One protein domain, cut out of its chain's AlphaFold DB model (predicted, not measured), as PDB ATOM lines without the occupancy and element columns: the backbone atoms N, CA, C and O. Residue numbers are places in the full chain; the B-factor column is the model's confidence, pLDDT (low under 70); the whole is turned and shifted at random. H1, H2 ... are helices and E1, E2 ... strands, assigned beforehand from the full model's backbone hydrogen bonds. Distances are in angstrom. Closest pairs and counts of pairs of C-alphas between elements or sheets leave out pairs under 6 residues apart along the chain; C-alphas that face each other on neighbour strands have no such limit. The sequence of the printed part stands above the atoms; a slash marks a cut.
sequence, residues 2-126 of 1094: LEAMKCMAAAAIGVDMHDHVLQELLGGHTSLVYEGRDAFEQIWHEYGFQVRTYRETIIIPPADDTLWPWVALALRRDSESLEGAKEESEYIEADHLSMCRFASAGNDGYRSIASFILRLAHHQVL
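AT A GLANCE: This is residues 2 to 126 of the 1094 residues of the protein "Putative ankyrin repeat domain-containing protein 50" of Diaporthe ampelina (UniProt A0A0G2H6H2). The model is a flat, open arrangement of helices with few contacts between them: a small pair of helices, H1 and H2, set at a wide angle, at one end of the longest axis, and H5, the longest helix, at the other. H3 runs along one edge between these ends, H4 lies across a gap from it, and a short ribbon of two parallel strands, E1 and E2, stands next to the first turns of H5. The printed part has 125 residues with five named helices and two named strands, in the order H1, H2, H3, E1, H4, E2, H5; the class is mostly helix and the sheet's order is E1, E2. It is loose, with a radius of gyration of the C-alphas of 19.4 A, and spans 62 by 39 by 21 A.

HOW THE PARTS SIT: H1, residues 2 to 13, touches H2, residues 20 to 25, with its residues 6 to 10 alone; the closest C-alphas, those of Lys 6 and Leu 22, are 7.2 A apart. Their lines are about perpendicular, at 77 degrees. H3, residues 31 to 47, touches no helix. E1, residues 54 to 56, H4, residues 68 to 77, and E2, residues 90 to 92, form a strand-helix-strand unit, two parallel neighbour strands with a helix between them in the chain, with a right-handed crossover. The directions of E1 and E2 differ by 41 degrees; N 55 and O 90, and N 92 and O 55, are within hydrogen-bond range, each pair at 2.9 A. H4 touches no helix. H5, residues 108 to 126, touches no helix either, but the closest C-alphas of E2 and H5, those of Ile 92 and Gly 109, are 5.5 A apart. H3 and H5 are apart, as are H3 and H4. In H1, H2, H3, H4 and H5 every O i to N i+4 pair is within hydrogen-bond range.

IN THESE COORDINATES: H1 begins at C-alpha 2, (135.626, 187.013, 104.995), and is 15.9 A long; H2 is 8.6 A long. H3 is 23.2 A long and ends at C-alpha 47, (139.713, 171.531, 132.374). E1 is 6.9 A long, H4 14.2 A and E2 6.7 A. H5 is 26.2 A long and ends at C-alpha 126, (141.954, 152.944, 135.428).

THE WHOLE: The two C-alphas farthest apart, those of Gly 14 and Leu 126, are 63.1 A apart. The printed part has no cut. The links E1 to H4, H4 to E2 and E2 to H5 are long, with 11, 12 and 15 residues. Residues 31 to 36 of H3, residues 63 to 68 and residues 121 to 126 of H5 stand free. The mean pLDDT of the printed part is 70.6, and 57 residues are under 70, among them residues 2 to 15, 20 to 34 and 59 to 80.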
ATOM      1  N   LEU A   2     136.447 185.800 105.149       50.09
ATOM      2  CA  LEU A   2     135.626 187.013 104.995       50.09
ATOM      3  C   LEU A   2     136.196 188.059 104.017       50.09
ATOM      4  O   LEU A   2     135.452 188.525 103.164       50.09
ATOM      5  N   GLU A   3     137.494 188.386 104.060       52.47
ATOM      6  CA  GLU A   3     138.066 189.383 103.129       52.47
ATOM      7  C   GLU A   3     138.019 188.948 101.658       52.47
ATOM      8  O   GLU A   3     137.764 189.763 100.777       52.47
ATOM      9  N   ALA A   4     138.141 187.649 101.363       50.09
ATOM     10  CA  ALA A   4     137.914 187.158 100.005       50.09
ATOM     11  C   ALA A   4     136.443 187.347  99.583       50.09
ATOM     12  O   ALA A   4     136.176 187.719  98.445       50.09
ATOM     13  N   MET A   5     135.490 187.149 100.501       50.38
ATOM     14  CA  MET A   5     134.063 187.401 100.257       50.38
ATOM     15  C   MET A   5     133.739 188.891 100.114       50.38
ATOM     16  O   MET A   5     132.947 189.234  99.239       50.38
ATOM     17  N   LYS A   6     134.394 189.776 100.876       59.44
ATOM     18  CA  LYS A   6     134.314 191.233 100.698       59.44
ATOM     19  C   LYS A   6     134.872 191.652  99.342       59.44
ATOM     20  O   LYS A   6     134.154 192.305  98.597       59.44
ATOM     21  N   CYS A   7     136.071 191.204  98.959       54.84
ATOM     22  CA  CYS A   7     136.634 191.435  97.623       54.84
ATOM     23  C   CYS A   7     135.703 190.943  96.502       54.84
ATOM     24  O   CYS A   7     135.457 191.674  95.542       54.84
ATOM     25  N   MET A   8     135.156 189.727  96.620       48.75
ATOM     26  CA  MET A   8     134.230 189.168  95.629       48.75
ATOM     27  C   MET A   8     132.915 189.954  95.548       48.75
ATOM     28  O   MET A   8     132.444 190.226  94.447       48.75
ATOM     29  N   ALA A   9     132.320 190.337  96.681       57.00
ATOM     30  CA  ALA A   9     131.058 191.073  96.709       57.00
ATOM     31  C   ALA A   9     131.234 192.539  96.276       57.00
ATOM     32  O   ALA A   9     130.440 193.032  95.476       57.00
ATOM     33  N   ALA A  10     132.311 193.203  96.700       69.56
ATOM     34  CA  ALA A  10     132.695 194.537  96.244       69.56
ATOM     35  C   ALA A  10     132.861 194.574  94.715       69.56
ATOM     36  O   ALA A  10     132.230 195.386  94.038       69.56
ATOM     37  N   ALA A  11     133.619 193.624  94.151       60.25
ATOM     38  CA  ALA A  11     133.826 193.516  92.707       60.25
ATOM     39  C   ALA A  11     132.555 193.122  91.929       60.25
ATOM     40  O   ALA A  11     132.362 193.584  90.805       60.25
ATOM     41  N   ALA A  12     131.682 192.284  92.499       54.09
ATOM     42  CA  ALA A  12     130.455 191.832  91.838       54.09
ATOM     43  C   ALA A  12     129.300 192.848  91.892       54.09
ATOM     44  O   ALA A  12     128.427 192.817  91.024       54.09
ATOM     45  N   ILE A  13     129.267 193.716  92.910       66.50
ATOM     46  CA  ILE A  13     128.162 194.654  93.175       66.50
ATOM     47  C   ILE A  13     128.570 196.109  92.858       66.50
ATOM     48  O   ILE A  13     127.704 196.946  92.614       66.50
ATOM     49  N   GLY A  14     129.873 196.413  92.784       67.62
ATOM     50  CA  GLY A  14     130.390 197.759  92.505       67.62
ATOM     51  C   GLY A  14     130.358 198.688  93.722       67.62
ATOM     52  O   GLY A  14     130.140 199.888  93.572       67.62
ATOM     53  N   VAL A  15     130.533 198.124  94.919       67.88
ATOM     54  CA  VAL A  15     130.476 198.812  96.221       67.88
ATOM     55  C   VAL A  15     131.841 198.692  96.902       67.88
ATOM     56  O   VAL A  15     132.559 197.722  96.661       67.88
ATOM     57  N   ASP A  16     132.220 199.667  97.729       76.38
ATOM     58  CA  ASP A  16     133.486 199.637  98.469       76.38
ATOM     59  C   ASP A  16     133.557 198.414  99.410       76.38
ATOM     60  O   ASP A  16     132.582 198.058 100.073       76.38
ATOM     61  N   MET A  17     134.723 197.767  99.497       68.56
ATOM     62  CA  MET A  17     134.954 196.632 100.400       68.56
ATOM     63  C   MET A  17     134.877 196.998 101.890       68.56
ATOM     64  O   MET A  17     134.790 196.108 102.739       68.56
ATOM     65  N   HIS A  18     134.943 198.286 102.225       70.50
ATOM     66  CA  HIS A  18     134.804 198.809 103.582       70.50
ATOM     67  C   HIS A  18     133.396 199.370 103.865       70.50
ATOM     68  O   HIS A  18     133.153 199.833 104.979       70.50
ATOM     69  N   ASP A  19     132.455 199.280 102.916       75.88
ATOM     70  CA  ASP A  19     131.059 199.684 103.116       75.88
ATOM     71  C   ASP A  19     130.388 198.884 104.250       75.88
ATOM     72  O   ASP A  19     130.435 197.650 104.282       75.88
ATOM     73  N   HIS A  20     129.749 199.586 105.193       58.66
ATOM     74  CA  HIS A  20     129.214 198.957 106.405       58.66
ATOM     75  C   HIS A  20     128.064 197.972 106.128       58.66
ATOM     76  O   HIS A  20     127.945 196.972 106.835       58.66
ATOM     77  N   VAL A  21     127.273 198.189 105.068       63.19
ATOM     78  CA  VAL A  21     126.171 197.293 104.683       63.19
ATOM     79  C   VAL A  21     126.742 195.998 104.113       63.19
ATOM     80  O   VAL A  21     126.221 194.914 104.377       63.19
ATOM     81  N   LEU A  22     127.853 196.085 103.372       67.94
ATOM     82  CA  LEU A  22     128.585 194.911 102.897       67.94
ATOM     83  C   LEU A  22     129.198 194.117 104.065       67.94
ATOM     84  O   LEU A  22     129.217 192.886 104.024       67.94
ATOM     85  N   GLN A  23     129.659 194.800 105.121       63.03
ATOM     86  CA  GLN A  23     130.183 194.144 106.326       63.03
ATOM     87  C   GLN A  23     129.083 193.447 107.146       63.03
ATOM     88  O   GLN A  23     129.292 192.309 107.570       63.03
ATOM     89  N   GLU A  24     127.904 194.056 107.318       59.25
ATOM     90  CA  GLU A  24     126.750 193.393 107.949       59.25
ATOM     91  C   GLU A  24     126.262 192.186 107.130       59.25
ATOM     92  O   GLU A  24     126.124 191.085 107.667       59.25
ATOM     93  N   LEU A  25     126.050 192.356 105.818       49.47
ATOM     94  CA  LEU A  25     125.504 191.310 104.940       49.47
ATOM     95  C   LEU A  25     126.391 190.064 104.828       49.47
ATOM     96  O   LEU A  25     125.881 188.973 104.573       49.47
ATOM     97  N   LEU A  26     127.706 190.216 104.999       63.16
ATOM     98  CA  LEU A  26     128.664 189.110 104.965       63.16
ATOM     99  C   LEU A  26     128.923 188.482 106.347       63.16
ATOM    100  O   LEU A  26     129.754 187.582 106.449       63.16
ATOM    101  N   GLY A  27     128.212 188.915 107.397       55.19
ATOM    102  CA  GLY A  27     128.368 188.380 108.751       55.19
ATOM    103  C   GLY A  27     129.677 188.813 109.410       55.19
ATOM    104  O   GLY A  27     130.383 187.987 109.980       55.19
ATOM    105  N   GLY A  28     130.012 190.105 109.316       47.44
ATOM    106  CA  GLY A  28     131.301 190.689 109.706       47.44
ATOM    107  C   GLY A  28     131.755 190.521 111.161       47.44
ATOM    108  O   GLY A  28     132.890 190.873 111.473       47.44
ATOM    109  N   HIS A  29     130.945 189.931 112.045       52.16
ATOM    110  CA  HIS A  29     131.396 189.472 113.359       52.16
ATOM    111  C   HIS A  29     132.143 188.133 113.253       52.16
ATOM    112  O   HIS A  29     131.718 187.109 113.785       52.16
ATOM    113  N   THR A  30     133.320 188.160 112.615       54.28
ATOM    114  CA  THR A  30     134.319 187.078 112.723       54.28
ATOM    115  C   THR A  30     134.753 186.825 114.160       54.28
ATOM    116  O   THR A  30     135.279 185.750 114.440       54.28
ATOM    117  N   SER A  31     134.516 187.786 115.059       58.25
ATOM    118  CA  SER A  31     134.795 187.650 116.482       58.25
ATOM    119  C   SER A  31     134.144 186.385 117.047       58.25
ATOM    120  O   SER A  31     134.876 185.569 117.567       58.25
ATOM    121  N   LEU A  32     132.867 186.083 116.776       55.69
ATOM    122  CA  LEU A  32     132.182 184.884 117.299       55.69
ATOM    123  C   LEU A  32     132.834 183.529 116.951       55.69
ATOM    124  O   LEU A  32     132.664 182.562 117.693       55.69
ATOM    125  N   VAL A  33     133.553 183.417 115.827       54.44
ATOM    126  CA  VAL A  33     134.234 182.162 115.445       54.44
ATOM    127  C   VAL A  33     135.594 182.048 116.131       54.44
ATOM    128  O   VAL A  33     135.934 180.965 116.601       54.44
ATOM    129  N   TYR A  34     136.336 183.154 116.228       69.56
ATOM    130  CA  TYR A  34     137.587 183.192 116.988       69.56
ATOM    131  C   TYR A  34     137.313 183.125 118.495       69.56
ATOM    132  O   TYR A  34     137.820 182.221 119.125       69.56
ATOM    133  N   GLU A  35     136.386 183.913 119.045       73.06
ATOM    134  CA  GLU A  35     135.846 183.793 120.410       73.06
ATOM    135  C   GLU A  35     135.380 182.365 120.720       73.06
ATOM    136  O   GLU A  35     135.662 181.851 121.794       73.06
ATOM    137  N   GLY A  36     134.681 181.695 119.796       70.31
ATOM    138  CA  GLY A  36     134.241 180.311 119.989       70.31
ATOM    139  C   GLY A  36     135.396 179.304 120.033       70.31
ATOM    140  O   GLY A  36     135.317 178.308 120.757       70.31
ATOM    141  N   ARG A  37     136.474 179.563 119.286       77.25
ATOM    142  CA  ARG A  37     137.699 178.759 119.293       77.25
ATOM    143  C   ARG A  37     138.571 179.074 120.510       77.25
ATOM    144  O   ARG A  37     138.928 178.142 121.217       77.25
ATOM    145  N   ASP A  38     138.814 180.343 120.806       78.81
ATOM    146  CA  ASP A  38     139.538 180.838 121.976       78.81
ATOM    147  C   ASP A  38     138.854 180.378 123.271       78.81
ATOM    148  O   ASP A  38     139.525 179.910 124.184       78.81
ATOM    149  N   ALA A  39     137.517 180.404 123.337       79.00
ATOM    150  CA  ALA A  39     136.761 179.846 124.456       79.00
ATOM    151  C   ALA A  39     136.890 178.317 124.532       79.00
ATOM    152  O   ALA A  39     137.037 177.775 125.625       79.00
ATOM    153  N   PHE A  40     136.870 177.596 123.404       81.56
ATOM    154  CA  PHE A  40     137.120 176.151 123.416       81.56
ATOM    155  C   PHE A  40     138.548 175.822 123.875       81.56
ATOM    156  O   PHE A  40     138.726 174.921 124.691       81.56
ATOM    157  N   GLU A  41     139.552 176.555 123.395       82.88
ATOM    158  CA  GLU A  41     140.944 176.433 123.825       82.88
ATOM    159  C   GLU A  41     141.083 176.781 125.311       82.88
ATOM    160  O   GLU A  41     141.684 176.008 126.051       82.88
ATOM    161  N   GLN A  42     140.453 177.854 125.794       83.50
ATOM    162  CA  GLN A  42     140.422 178.213 127.212       83.50
ATOM    163  C   GLN A  42     139.835 177.078 128.061       83.50
ATOM    164  O   GLN A  42     140.492 176.633 128.997       83.50
ATOM    165  N   ILE A  43     138.663 176.541 127.702       81.31
ATOM    166  CA  ILE A  43     138.029 175.417 128.414       81.31
ATOM    167  C   ILE A  43     138.910 174.153 128.315       81.31
ATOM    168  O   ILE A  43     139.061 173.413 129.286       81.31
ATOM    169  N   TRP A  44     139.559 173.897 127.177       88.12
ATOM    170  CA  TRP A  44     140.500 172.781 127.020       88.12
ATOM    171  C   TRP A  44     141.742 172.941 127.916       88.12
ATOM    172  O   TRP A  44     142.180 171.980 128.557       88.12
ATOM    173  N   HIS A  45     142.281 174.152 128.026       83.31
ATOM    174  CA  HIS A  45     143.412 174.472 128.889       83.31
ATOM    175  C   HIS A  45     143.053 174.455 130.383       83.31
ATOM    176  O   HIS A  45     143.856 173.960 131.173       83.31
ATOM    177  N   GLU A  46     141.866 174.937 130.753       86.19
ATOM    178  CA  GLU A  46     141.348 175.011 132.124       86.19
ATOM    179  C   GLU A  46     140.983 173.626 132.680       86.19
ATOM    180  O   GLU A  46     141.442 173.244 133.756       86.19
ATOM    181  N   TYR A  47     140.208 172.839 131.927       79.19
ATOM    182  CA  TYR A  47     139.713 171.531 132.374       79.19
ATOM    183  C   TYR A  47     140.630 170.359 131.988       79.19
ATOM    184  O   TYR A  47     140.429 169.237 132.455       79.19
ATOM    185  N   GLY A  48     141.634 170.585 131.134       83.81
ATOM    186  CA  GLY A  48     142.705 169.624 130.846       83.81
ATOM    187  C   GLY A  48     142.265 168.307 130.192       83.81
ATOM    188  O   GLY A  48     142.994 167.315 130.272       83.81
ATOM    189  N   PHE A  49     141.085 168.257 129.565       80.12
ATOM    190  CA  PHE A  49     140.601 167.042 128.904       80.12
ATOM    191  C   PHE A  49     141.425 166.699 127.655       80.12
ATOM    192  O   PHE A  49     142.077 167.544 127.043       80.12
ATOM    193  N   GLN A  50     141.426 165.424 127.268       81.62
ATOM    194  CA  GLN A  50     142.158 164.969 126.086       81.62
ATOM    195  C   GLN A  50     141.333 165.222 124.822       81.62
ATOM    196  O   GLN A  50     140.239 164.677 124.674       81.62
ATOM    197  N   VAL A  51     141.888 166.001 123.895       83.88
ATOM    198  CA  VAL A  51     141.352 166.213 122.545       83.88
ATOM    199  C   VAL A  51     142.296 165.544 121.553       83.88
ATOM    200  O   VAL A  51     143.514 165.616 121.703       83.88
ATOM    201  N   ARG A  52     141.735 164.892 120.533       87.69
ATOM    202  CA  ARG A  52     142.477 164.415 119.364       87.69
ATOM    203  C   ARG A  52     141.721 164.854 118.123       87.69
ATOM    204  O   ARG A  52     140.570 164.456 117.938       87.69
ATOM    205  N   THR A  53     142.338 165.720 117.330       87.75
ATOM    206  CA  THR A  53     141.789 166.184 116.055       87.75
ATOM    207  C   THR A  53     142.206 165.226 114.945       87.75
ATOM    208  O   THR A  53     143.239 164.558 115.035       87.75
ATOM    209  N   TYR A  54     141.383 165.136 113.901       85.25
ATOM    210  CA  TYR A  54     141.692 164.354 112.710       85.25
ATOM    211  C   TYR A  54     141.583 165.246 111.473       85.25
ATOM    212  O   TYR A  54     140.642 166.033 111.373       85.25
ATOM    213  N   ARG A  55     142.544 165.122 110.554       86.06
ATOM    214  CA  ARG A  55     142.619 165.890 109.302       86.06
ATOM    215  C   ARG A  55     142.376 164.981 108.104       86.06
ATOM    216  O   ARG A  55     142.859 163.849 108.078       86.06
ATOM    217  N   GLU A  56     141.639 165.481 107.116       84.75
ATOM    218  CA  GLU A  56     141.496 164.806 105.824       84.75
ATOM    219  C   GLU A  56     142.834 164.808 105.062       84.75
ATOM    220  O   GLU A  56     143.626 165.742 105.174       84.75
ATOM    221  N   THR A  57     143.099 163.762 104.277       82.88
ATOM    222  CA  THR A  57     144.213 163.748 103.307       82.88
ATOM    223  C   THR A  57     143.739 163.760 101.859       82.88
ATOM    224  O   THR A  57     144.513 164.115 100.967       82.88
ATOM    225  N   ILE A  58     142.474 163.411 101.597       79.69
ATOM    226  CA  ILE A  58     141.918 163.404 100.242       79.69
ATOM    227  C   ILE A  58     141.416 164.808  99.899       79.69
ATOM    228  O   ILE A  58     140.251 165.166 100.089       79.69
ATOM    229  N   ILE A  59     142.311 165.619  99.336       68.69
ATOM    230  CA  ILE A  59     141.932 166.887  98.714       68.69
ATOM    231  C   ILE A  59     141.208 166.572  97.401       68.69
ATOM    232  O   ILE A  59     141.835 166.198  96.415       68.69
ATOM    233  N   ILE A  60     139.885 166.745  97.375       63.50
ATOM    234  CA  ILE A  60     139.106 166.749  96.129       63.50
ATOM    235  C   ILE A  60     139.274 168.126  95.466       63.50
ATOM    236  O   ILE A  60     138.726 169.102  95.996       63.50
ATOM    237  N   PRO A  61     139.993 168.251  94.332       61.03
ATOM    238  CA  PRO A  61     140.045 169.506  93.596       61.03
ATOM    239  C   PRO A  61     138.665 169.816  92.984       61.03
ATOM    240  O   PRO A  61     138.012 168.914  92.448       61.03
ATOM    241  N   PRO A  62     138.187 171.073  93.040       56.44
ATOM    242  CA  PRO A  62     137.007 171.480  92.285       56.44
ATOM    243  C   PRO A  62     137.301 171.420  90.779       56.44
ATOM    244  O   PRO A  62     138.417 171.692  90.348       56.44
ATOM    245  N   ALA A  63     136.292 171.095  89.970       56.41
ATOM    246  CA  ALA A  63     136.462 170.785  88.545       56.41
ATOM    247  C   ALA A  63     136.779 171.987  87.619       56.41
ATOM    248  O   ALA A  63     136.823 171.803  86.405       56.41
ATOM    249  N   ASP A  64     136.975 173.194  88.166       57.19
ATOM    250  CA  ASP A  64     137.351 174.407  87.424       57.19
ATOM    251  C   ASP A  64     138.759 174.872  87.844       57.19
ATOM    252  O   ASP A  64     138.984 175.365  88.953       57.19
ATOM    253  N   ASP A  65     139.707 174.732  86.918       53.38
ATOM    254  CA  ASP A  65     141.159 174.729  87.172       53.38
ATOM    255  C   ASP A  65     141.800 176.125  87.360       53.38
ATOM    256  O   ASP A  65     143.008 176.257  87.543       53.38
ATOM    257  N   THR A  66     141.027 177.210  87.252       55.84
ATOM    258  CA  THR A  66     141.586 178.520  86.855       55.84
ATOM    259  C   THR A  66     141.997 179.471  87.980       55.84
ATOM    260  O   THR A  66     142.661 180.461  87.684       55.84
ATOM    261  N   LEU A  67     141.639 179.212  89.247       51.81
ATOM    262  CA  LEU A  67     142.086 180.026  90.407       51.81
ATOM    263  C   LEU A  67     141.803 179.412  91.796       51.81
ATOM    264  O   LEU A  67     142.285 179.918  92.809       51.81
ATOM    265  N   TRP A  68     141.022 178.332  91.867       56.94
ATOM    266  CA  TRP A  68     140.494 177.786  93.122       56.94
ATOM    267  C   TRP A  68     141.438 176.944  94.006       56.94
ATOM    268  O   TRP A  68     141.265 177.029  95.225       56.94
ATOM    269  N   PRO A  69     142.410 176.156  93.491       54.31
ATOM    270  CA  PRO A  69     143.159 175.206  94.323       54.31
ATOM    271  C   PRO A  69     143.849 175.836  95.541       54.31
ATOM    272  O   PRO A  69     143.692 175.348  96.655       54.31
ATOM    273  N   TRP A  70     144.544 176.963  95.359       53.66
ATOM    274  CA  TRP A  70     145.308 177.617  96.430       53.66
ATOM    275  C   TRP A  70     144.429 178.279  97.496       53.66
ATOM    276  O   TRP A  70     144.760 178.227  98.678       53.66
ATOM    277  N   VAL A  71     143.292 178.860  97.100       54.66
ATOM    278  CA  VAL A  71     142.341 179.477  98.041       54.66
ATOM    279  C   VAL A  71     141.584 178.402  98.821       54.66
ATOM    280  O   VAL A  71     141.392 178.550 100.025       54.66
ATOM    281  N   ALA A  72     141.214 177.291  98.176       56.88
ATOM    282  CA  ALA A  72     140.620 176.143  98.857       56.88
ATOM    283  C   ALA A  72     141.598 175.493  99.852       56.88
ATOM    284  O   ALA A  72     141.193 175.190 100.971       56.88
ATOM    285  N   LEU A  73     142.878 175.339  99.485       58.59
ATOM    286  CA  LEU A  73     143.926 174.844 100.387       58.59
ATOM    287  C   LEU A  73     144.158 175.772 101.586       58.59
ATOM    288  O   LEU A  73     144.271 175.284 102.707       58.59
ATOM    289  N   ALA A  74     144.207 177.092 101.377       55.34
ATOM    290  CA  ALA A  74     144.372 178.051 102.471       55.34
ATOM    291  C   ALA A  74     143.173 178.023 103.439       55.34
ATOM    292  O   ALA A  74     143.349 177.830 104.634       55.34
ATOM    293  N   LEU A  75     141.943 178.105 102.914       55.06
ATOM    294  CA  LEU A  75     140.721 178.071 103.731       55.06
ATOM    295  C   LEU A  75     140.529 176.744 104.483       55.06
ATOM    296  O   LEU A  75     139.940 176.743 105.563       55.06
ATOM    297  N   ARG A  76     141.014 175.624 103.931       59.84
ATOM    298  CA  ARG A  76     141.056 174.333 104.631       59.84
ATOM    299  C   ARG A  76     142.089 174.326 105.746       59.84
ATOM    300  O   ARG A  76     141.743 174.016 106.877       59.84
ATOM    301  N   ARG A  77     143.319 174.763 105.471       59.22
ATOM    302  CA  ARG A  77     144.395 174.825 106.470       59.22
ATOM    303  C   ARG A  77     144.008 175.638 107.714       59.22
ATOM    304  O   ARG A  77     144.318 175.208 108.821       59.22
ATOM    305  N   ASP A  78     143.272 176.732 107.525       56.56
ATOM    306  CA  ASP A  78     142.761 177.597 108.602       56.56
ATOM    307  C   ASP A  78     141.562 176.985 109.374       56.56
ATOM    308  O   ASP A  78     141.184 177.495 110.426       56.56
ATOM    309  N   SER A  79     140.924 175.922 108.859       57.31
ATOM    310  CA  SER A  79     139.757 175.258 109.478       57.31
ATOM    311  C   SER A  79     140.010 173.809 109.927       57.31
ATOM    312  O   SER A  79     139.216 173.251 110.681       57.31
ATOM    313  N   GLU A  80     141.134 173.216 109.522       62.50
ATOM    314  CA  GLU A  80     141.628 171.890 109.926       62.50
ATOM    315  C   GLU A  80     142.484 171.920 111.204       62.50
ATOM    316  O   GLU A  80     142.911 170.870 111.691       62.50
ATOM    317  N   SER A  81     142.770 173.113 111.728       70.12
ATOM    318  CA  SER A  81     143.688 173.345 112.840       70.12
ATOM    319  C   SER A  81     143.016 174.177 113.930       70.12
ATOM    320  O   SER A  81     142.496 175.259 113.669       70.12
ATOM    321  N   LEU A  82     143.071 173.680 115.165       74.62
ATOM    322  CA  LEU A  82     142.879 174.496 116.362       74.62
ATOM    323  C   LEU A  82     144.134 175.336 116.653       74.62
ATOM    324  O   LEU A  82     144.060 176.250 117.450       74.62
ATOM    325  N   GLU A  83     145.285 175.044 116.034       73.12
ATOM    326  CA  GLU A  83     146.568 175.791 116.116       73.12
ATOM    327  C   GLU A  83     147.178 175.957 117.525       73.12
ATOM    328  O   GLU A  83     148.338 176.360 117.642       73.12
ATOM    329  N   GLY A  84     146.462 175.597 118.591       75.44
ATOM    330  CA  GLY A  84     146.984 175.540 119.945       75.44
ATOM    331  C   GLY A  84     148.161 174.567 120.038       75.44
ATOM    332  O   GLY A  84     148.137 173.466 119.489       75.44
ATOM    333  N   ALA A  85     149.194 174.937 120.800       73.56
ATOM    334  CA  ALA A  85     150.463 174.198 120.894       73.56
ATOM    335  C   ALA A  85     150.360 172.759 121.466       73.56
ATOM    336  O   ALA A  85     151.373 172.071 121.581       73.56
ATOM    337  N   LYS A  86     149.156 172.310 121.845       78.88
ATOM    338  CA  LYS A  86     148.831 170.948 122.305       78.88
ATOM    339  C   LYS A  86     148.096 170.097 121.254       78.88
ATOM    340  O   LYS A  86     147.730 168.962 121.556       78.88
ATOM    341  N   GLU A  87     147.823 170.620 120.058       82.69
ATOM    342  CA  GLU A  87     147.071 169.895 119.029       82.69
ATOM    343  C   GLU A  87     147.916 168.806 118.339       82.69
ATOM    344  O   GLU A  87     148.663 169.063 117.397       82.69
ATOM    345  N   GLU A  88     147.742 167.553 118.762       84.44
ATOM    346  CA  GLU A  88     148.243 166.373 118.043       84.44
ATOM    347  C   GLU A  88     147.234 165.894 116.984       84.44
ATOM    348  O   GLU A  88     146.534 164.893 117.173       84.44
ATOM    349  N   SER A  89     147.142 166.614 115.864       85.19
ATOM    350  CA  SER A  89     146.259 166.242 114.751       85.19
ATOM    351  C   SER A  89     146.749 164.991 114.012       85.19
ATOM    352  O   SER A  89     147.893 164.957 113.551       85.19
ATOM    353  N   GLU A  90     145.880 163.998 113.820       88.81
ATOM    354  CA  GLU A  90     146.190 162.768 113.079       88.81
ATOM    355  C   GLU A  90     145.523 162.755 111.694       88.81
ATOM    356  O   GLU A  90     144.376 163.161 111.536       88.81
ATOM    357  N   TYR A  91     146.224 162.286 110.664       86.81
ATOM    358  CA  TYR A  91     145.707 162.273 109.294       86.81
ATOM    359  C   TYR A  91     144.898 160.998 108.996       86.81
ATOM    360  O   TYR A  91     145.351 159.894 109.293       86.81
ATOM    361  N   ILE A  92     143.723 161.140 108.370       87.19
ATOM    362  CA  ILE A  92     142.872 160.032 107.903       87.19
ATOM    363  C   ILE A  92     142.741 160.082 106.377       87.19
ATOM    364  O   ILE A  92     142.461 161.135 105.802       87.19
ATOM    365  N   GLU A  93     142.856 158.917 105.728       86.19
ATOM    366  CA  GLU A  93     142.606 158.736 104.291       86.19
ATOM    367  C   GLU A  93     141.107 158.776 103.953       86.19
ATOM    368  O   GLU A  93     140.449 157.767 103.698       86.19
ATOM    369  N   ALA A  94     140.560 159.987 104.019       80.06
ATOM    370  CA  ALA A  94     139.182 160.333 103.717       80.06
ATOM    371  C   ALA A  94     139.077 161.815 103.317       80.06
ATOM    372  O   ALA A  94     140.027 162.579 103.492       80.06
ATOM    373  N   ASP A  95     137.902 162.205 102.823       79.25
ATOM    374  CA  ASP A  95     137.441 163.598 102.769       79.25
ATOM    375  C   ASP A  95     136.534 163.919 103.983       79.25
ATOM    376  O   ASP A  95     136.056 163.028 104.689       79.25
ATOM    377  N   HIS A  96     136.219 165.189 104.216       73.50
ATOM    378  CA  HIS A  96     135.347 165.670 105.295       73.50
ATOM    379  C   HIS A  96     133.901 165.127 105.255       73.50
ATOM    380  O   HIS A  96     133.180 165.231 106.249       73.50
ATOM    381  N   LEU A  97     133.450 164.528 104.144       68.31
ATOM    382  CA  LEU A  97     132.144 163.858 104.028       68.31
ATOM    383  C   LEU A  97     132.218 162.356 104.367       68.31
ATOM    384  O   LEU A  97     131.191 161.731 104.665       68.31
ATOM    385  N   SER A  98     133.419 161.776 104.322       75.62
ATOM    386  CA  SER A  98     133.718 160.349 104.472       75.62
ATOM    387  C   SER A  98     134.621 160.013 105.663       75.62
ATOM    388  O   SER A  98     134.705 158.842 106.019       75.62
ATOM    389  N   MET A  99     135.188 160.996 106.368       74.00
ATOM    390  CA  MET A  99     136.071 160.797 107.532       74.00
ATOM    391  C   MET A  99     135.422 160.011 108.687       74.00
ATOM    392  O   MET A  99     136.120 159.402 109.490       74.00
ATOM    393  N   CYS A 100     134.086 159.950 108.734       77.38
ATOM    394  CA  CYS A 100     133.309 159.120 109.666       77.38
ATOM    395  C   CYS A 100     132.600 157.922 108.991       77.38
ATOM    396  O   CYS A 100     131.645 157.375 109.549       77.38
ATOM    397  N   ARG A 101     132.994 157.531 107.770       82.00
ATOM    398  CA  ARG A 101     132.360 156.474 106.961       82.00
ATOM    399  C   ARG A 101     133.366 155.385 106.603       82.00
ATOM    400  O   ARG A 101     134.086 155.474 105.615       82.00
ATOM    401  N   PHE A 102     133.354 154.308 107.375       83.44
ATOM    402  CA  PHE A 102     134.301 153.208 107.214       83.44
ATOM    403  C   PHE A 102     133.656 152.030 106.487       83.44
ATOM    404  O   PHE A 102     132.612 151.532 106.908       83.44
ATOM    405  N   ALA A 103     134.291 151.553 105.414       77.44
ATOM    406  CA  ALA A 103     133.797 150.410 104.640       77.44
ATOM    407  C   ALA A 103     133.849 149.080 105.420       77.44
ATOM    408  O   ALA A 103     133.090 148.157 105.133       77.44
ATOM    409  N   SER A 104     134.746 148.964 106.406       87.25
ATOM    410  CA  SER A 104     134.832 147.820 107.318       87.25
ATOM    411  C   SER A 104     135.616 148.178 108.586       87.25
ATOM    412  O   SER A 104     136.327 149.183 108.621       87.25
ATOM    413  N   ALA A 105     135.575 147.297 109.590       79.88
ATOM    414  CA  ALA A 105     136.424 147.386 110.781       79.88
ATOM    415  C   ALA A 105     137.937 147.188 110.501       79.88
ATOM    416  O   ALA A 105     138.763 147.320 111.405       79.88
ATOM    417  N   GLY A 106     138.308 146.842 109.263       86.62
ATOM    418  CA  GLY A 106     139.699 146.728 108.821       86.62
ATOM    419  C   GLY A 106     140.322 148.038 108.330       86.62
ATOM    420  O   GLY A 106     141.530 148.068 108.150       86.62
ATOM    421  N   ASN A 107     139.526 149.091 108.110       86.56
ATOM    422  CA  ASN A 107     140.009 150.388 107.626       86.56
ATOM    423  C   ASN A 107     140.837 151.114 108.705       86.56
ATOM    424  O   ASN A 107     140.467 151.110 109.881       86.56
ATOM    425  N   ASP A 108     141.938 151.758 108.318       84.00
ATOM    426  CA  ASP A 108     142.880 152.321 109.290       84.00
ATOM    427  C   ASP A 108     142.350 153.572 110.008       84.00
ATOM    428  O   ASP A 108     142.596 153.726 111.203       84.00
ATOM    429  N   GLY A 109     141.495 154.379 109.365       82.31
ATOM    430  CA  GLY A 109     140.761 155.460 110.038       82.31
ATOM    431  C   GLY A 109     139.808 154.934 111.119       82.31
ATOM    432  O   GLY A 109     139.768 155.464 112.231       82.31
ATOM    433  N   TYR A 110     139.111 153.821 110.844       85.06
ATOM    434  CA  TYR A 110     138.289 153.141 111.854       85.06
ATOM    435  C   TYR A 110     139.147 152.630 113.012       85.06
ATOM    436  O   TYR A 110     138.796 152.828 114.173       85.06
ATOM    437  N   ARG A 111     140.272 151.974 112.706       88.12
ATOM    438  CA  ARG A 111     141.181 151.413 113.714       88.12
ATOM    439  C   ARG A 111     141.804 152.492 114.585       88.12
ATOM    440  O   ARG A 111     141.855 152.297 115.796       88.12
ATOM    441  N   SER A 112     142.229 153.617 114.010       84.56
ATOM    442  CA  SER A 112     142.776 154.737 114.776       84.56
ATOM    443  C   SER A 112     141.737 155.275 115.763       84.56
ATOM    444  O   SER A 112     141.947 155.175 116.978       84.56
ATOM    445  N   ILE A 113     140.558 155.682 115.275       84.12
ATOM    446  CA  ILE A 113     139.470 156.213 116.110       84.12
ATOM    447  C   ILE A 113     139.017 155.190 117.160       84.12
ATOM    448  O   ILE A 113     138.921 155.522 118.344       84.12
ATOM    449  N   ALA A 114     138.790 153.932 116.773       83.31
ATOM    450  CA  ALA A 114     138.397 152.876 117.703       83.31
ATOM    451  C   ALA A 114     139.483 152.621 118.761       83.31
ATOM    452  O   ALA A 114     139.160 152.484 119.938       83.31
ATOM    453  N   SER A 115     140.769 152.622 118.386       84.12
ATOM    454  CA  SER A 115     141.876 152.480 119.340       84.12
ATOM    455  C   SER A 115     141.967 153.659 120.307       84.12
ATOM    456  O   SER A 115     142.348 153.465 121.458       84.12
ATOM    457  N   PHE A 116     141.639 154.876 119.869       82.25
ATOM    458  CA  PHE A 116     141.640 156.061 120.720       82.25
ATOM    459  C   PHE A 116     140.457 156.039 121.692       82.25
ATOM    460  O   PHE A 116     140.662 156.202 122.890       82.25
ATOM    461  N   ILE A 117     139.247 155.716 121.221       82.12
ATOM    462  CA  ILE A 117     138.058 155.554 122.074       82.12
ATOM    463  C   ILE A 117     138.257 154.418 123.087       82.12
ATOM    464  O   ILE A 117     137.959 154.590 124.267       82.12
ATOM    465  N   LEU A 118     138.808 153.273 122.666       81.00
ATOM    466  CA  LEU A 118     139.125 152.164 123.570       81.00
ATOM    467  C   LEU A 118     140.217 152.547 124.576       81.00
ATOM    468  O   LEU A 118     140.090 152.204 125.750       81.00
ATOM    469  N   ARG A 119     141.248 153.302 124.164       80.12
ATOM    470  CA  ARG A 119     142.258 153.853 125.083       80.12
ATOM    471  C   ARG A 119     141.647 154.832 126.080       80.12
ATOM    472  O   ARG A 119     141.946 154.696 127.259       80.12
ATOM    473  N   LEU A 120     140.766 155.743 125.660       75.56
ATOM    474  CA  LEU A 120     140.042 156.658 126.551       75.56
ATOM    475  C   LEU A 120     139.165 155.896 127.546       75.56
ATOM    476  O   LEU A 120     139.265 156.135 128.747       75.56
ATOM    477  N   ALA A 121     138.361 154.938 127.079       71.69
ATOM    478  CA  ALA A 121     137.529 154.099 127.938       71.69
ATOM    479  C   ALA A 121     138.378 153.306 128.948       71.69
ATOM    480  O   ALA A 121     138.032 153.229 130.124       71.69
ATOM    481  N   HIS A 122     139.524 152.771 128.520       72.19
ATOM    482  CA  HIS A 122     140.466 152.069 129.390       72.19
ATOM    483  C   HIS A 122     141.159 153.018 130.389       72.19
ATOM    484  O   HIS A 122     141.309 152.672 131.558       72.19
ATOM    485  N   HIS A 123     141.516 154.239 129.977       64.50
ATOM    486  CA  HIS A 123     142.088 155.263 130.856       64.50
ATOM    487  C   HIS A 123     141.091 155.732 131.923       64.50
ATOM    488  O   HIS A 123     141.453 155.793 133.094       64.50
ATOM    489  N   GLN A 124     139.840 155.990 131.533       62.06
ATOM    490  CA  GLN A 124     138.716 156.303 132.427       62.06
ATOM    491  C   GLN A 124     138.433 155.150 133.408       62.06
ATOM    492  O   GLN A 124     138.134 155.365 134.577       62.06
ATOM    493  N   VAL A 125     138.586 153.899 132.962       59.31
ATOM    494  CA  VAL A 125     138.432 152.707 133.812       59.31
ATOM    495  C   VAL A 125     139.545 152.561 134.862       59.31
ATOM    496  O   VAL A 125     139.283 151.922 135.891       59.31
ATOM    497  N   LEU A 126     140.735 153.138 134.625       50.91
ATOM    498  CA  LEU A 126     141.954 152.944 135.428       50.91
ATOM    499  C   LEU A 126     142.442 154.165 136.237       50.91
ATOM    500  O   LEU A 126     143.056 153.961 137.281       50.91
TER     501      LEU A 126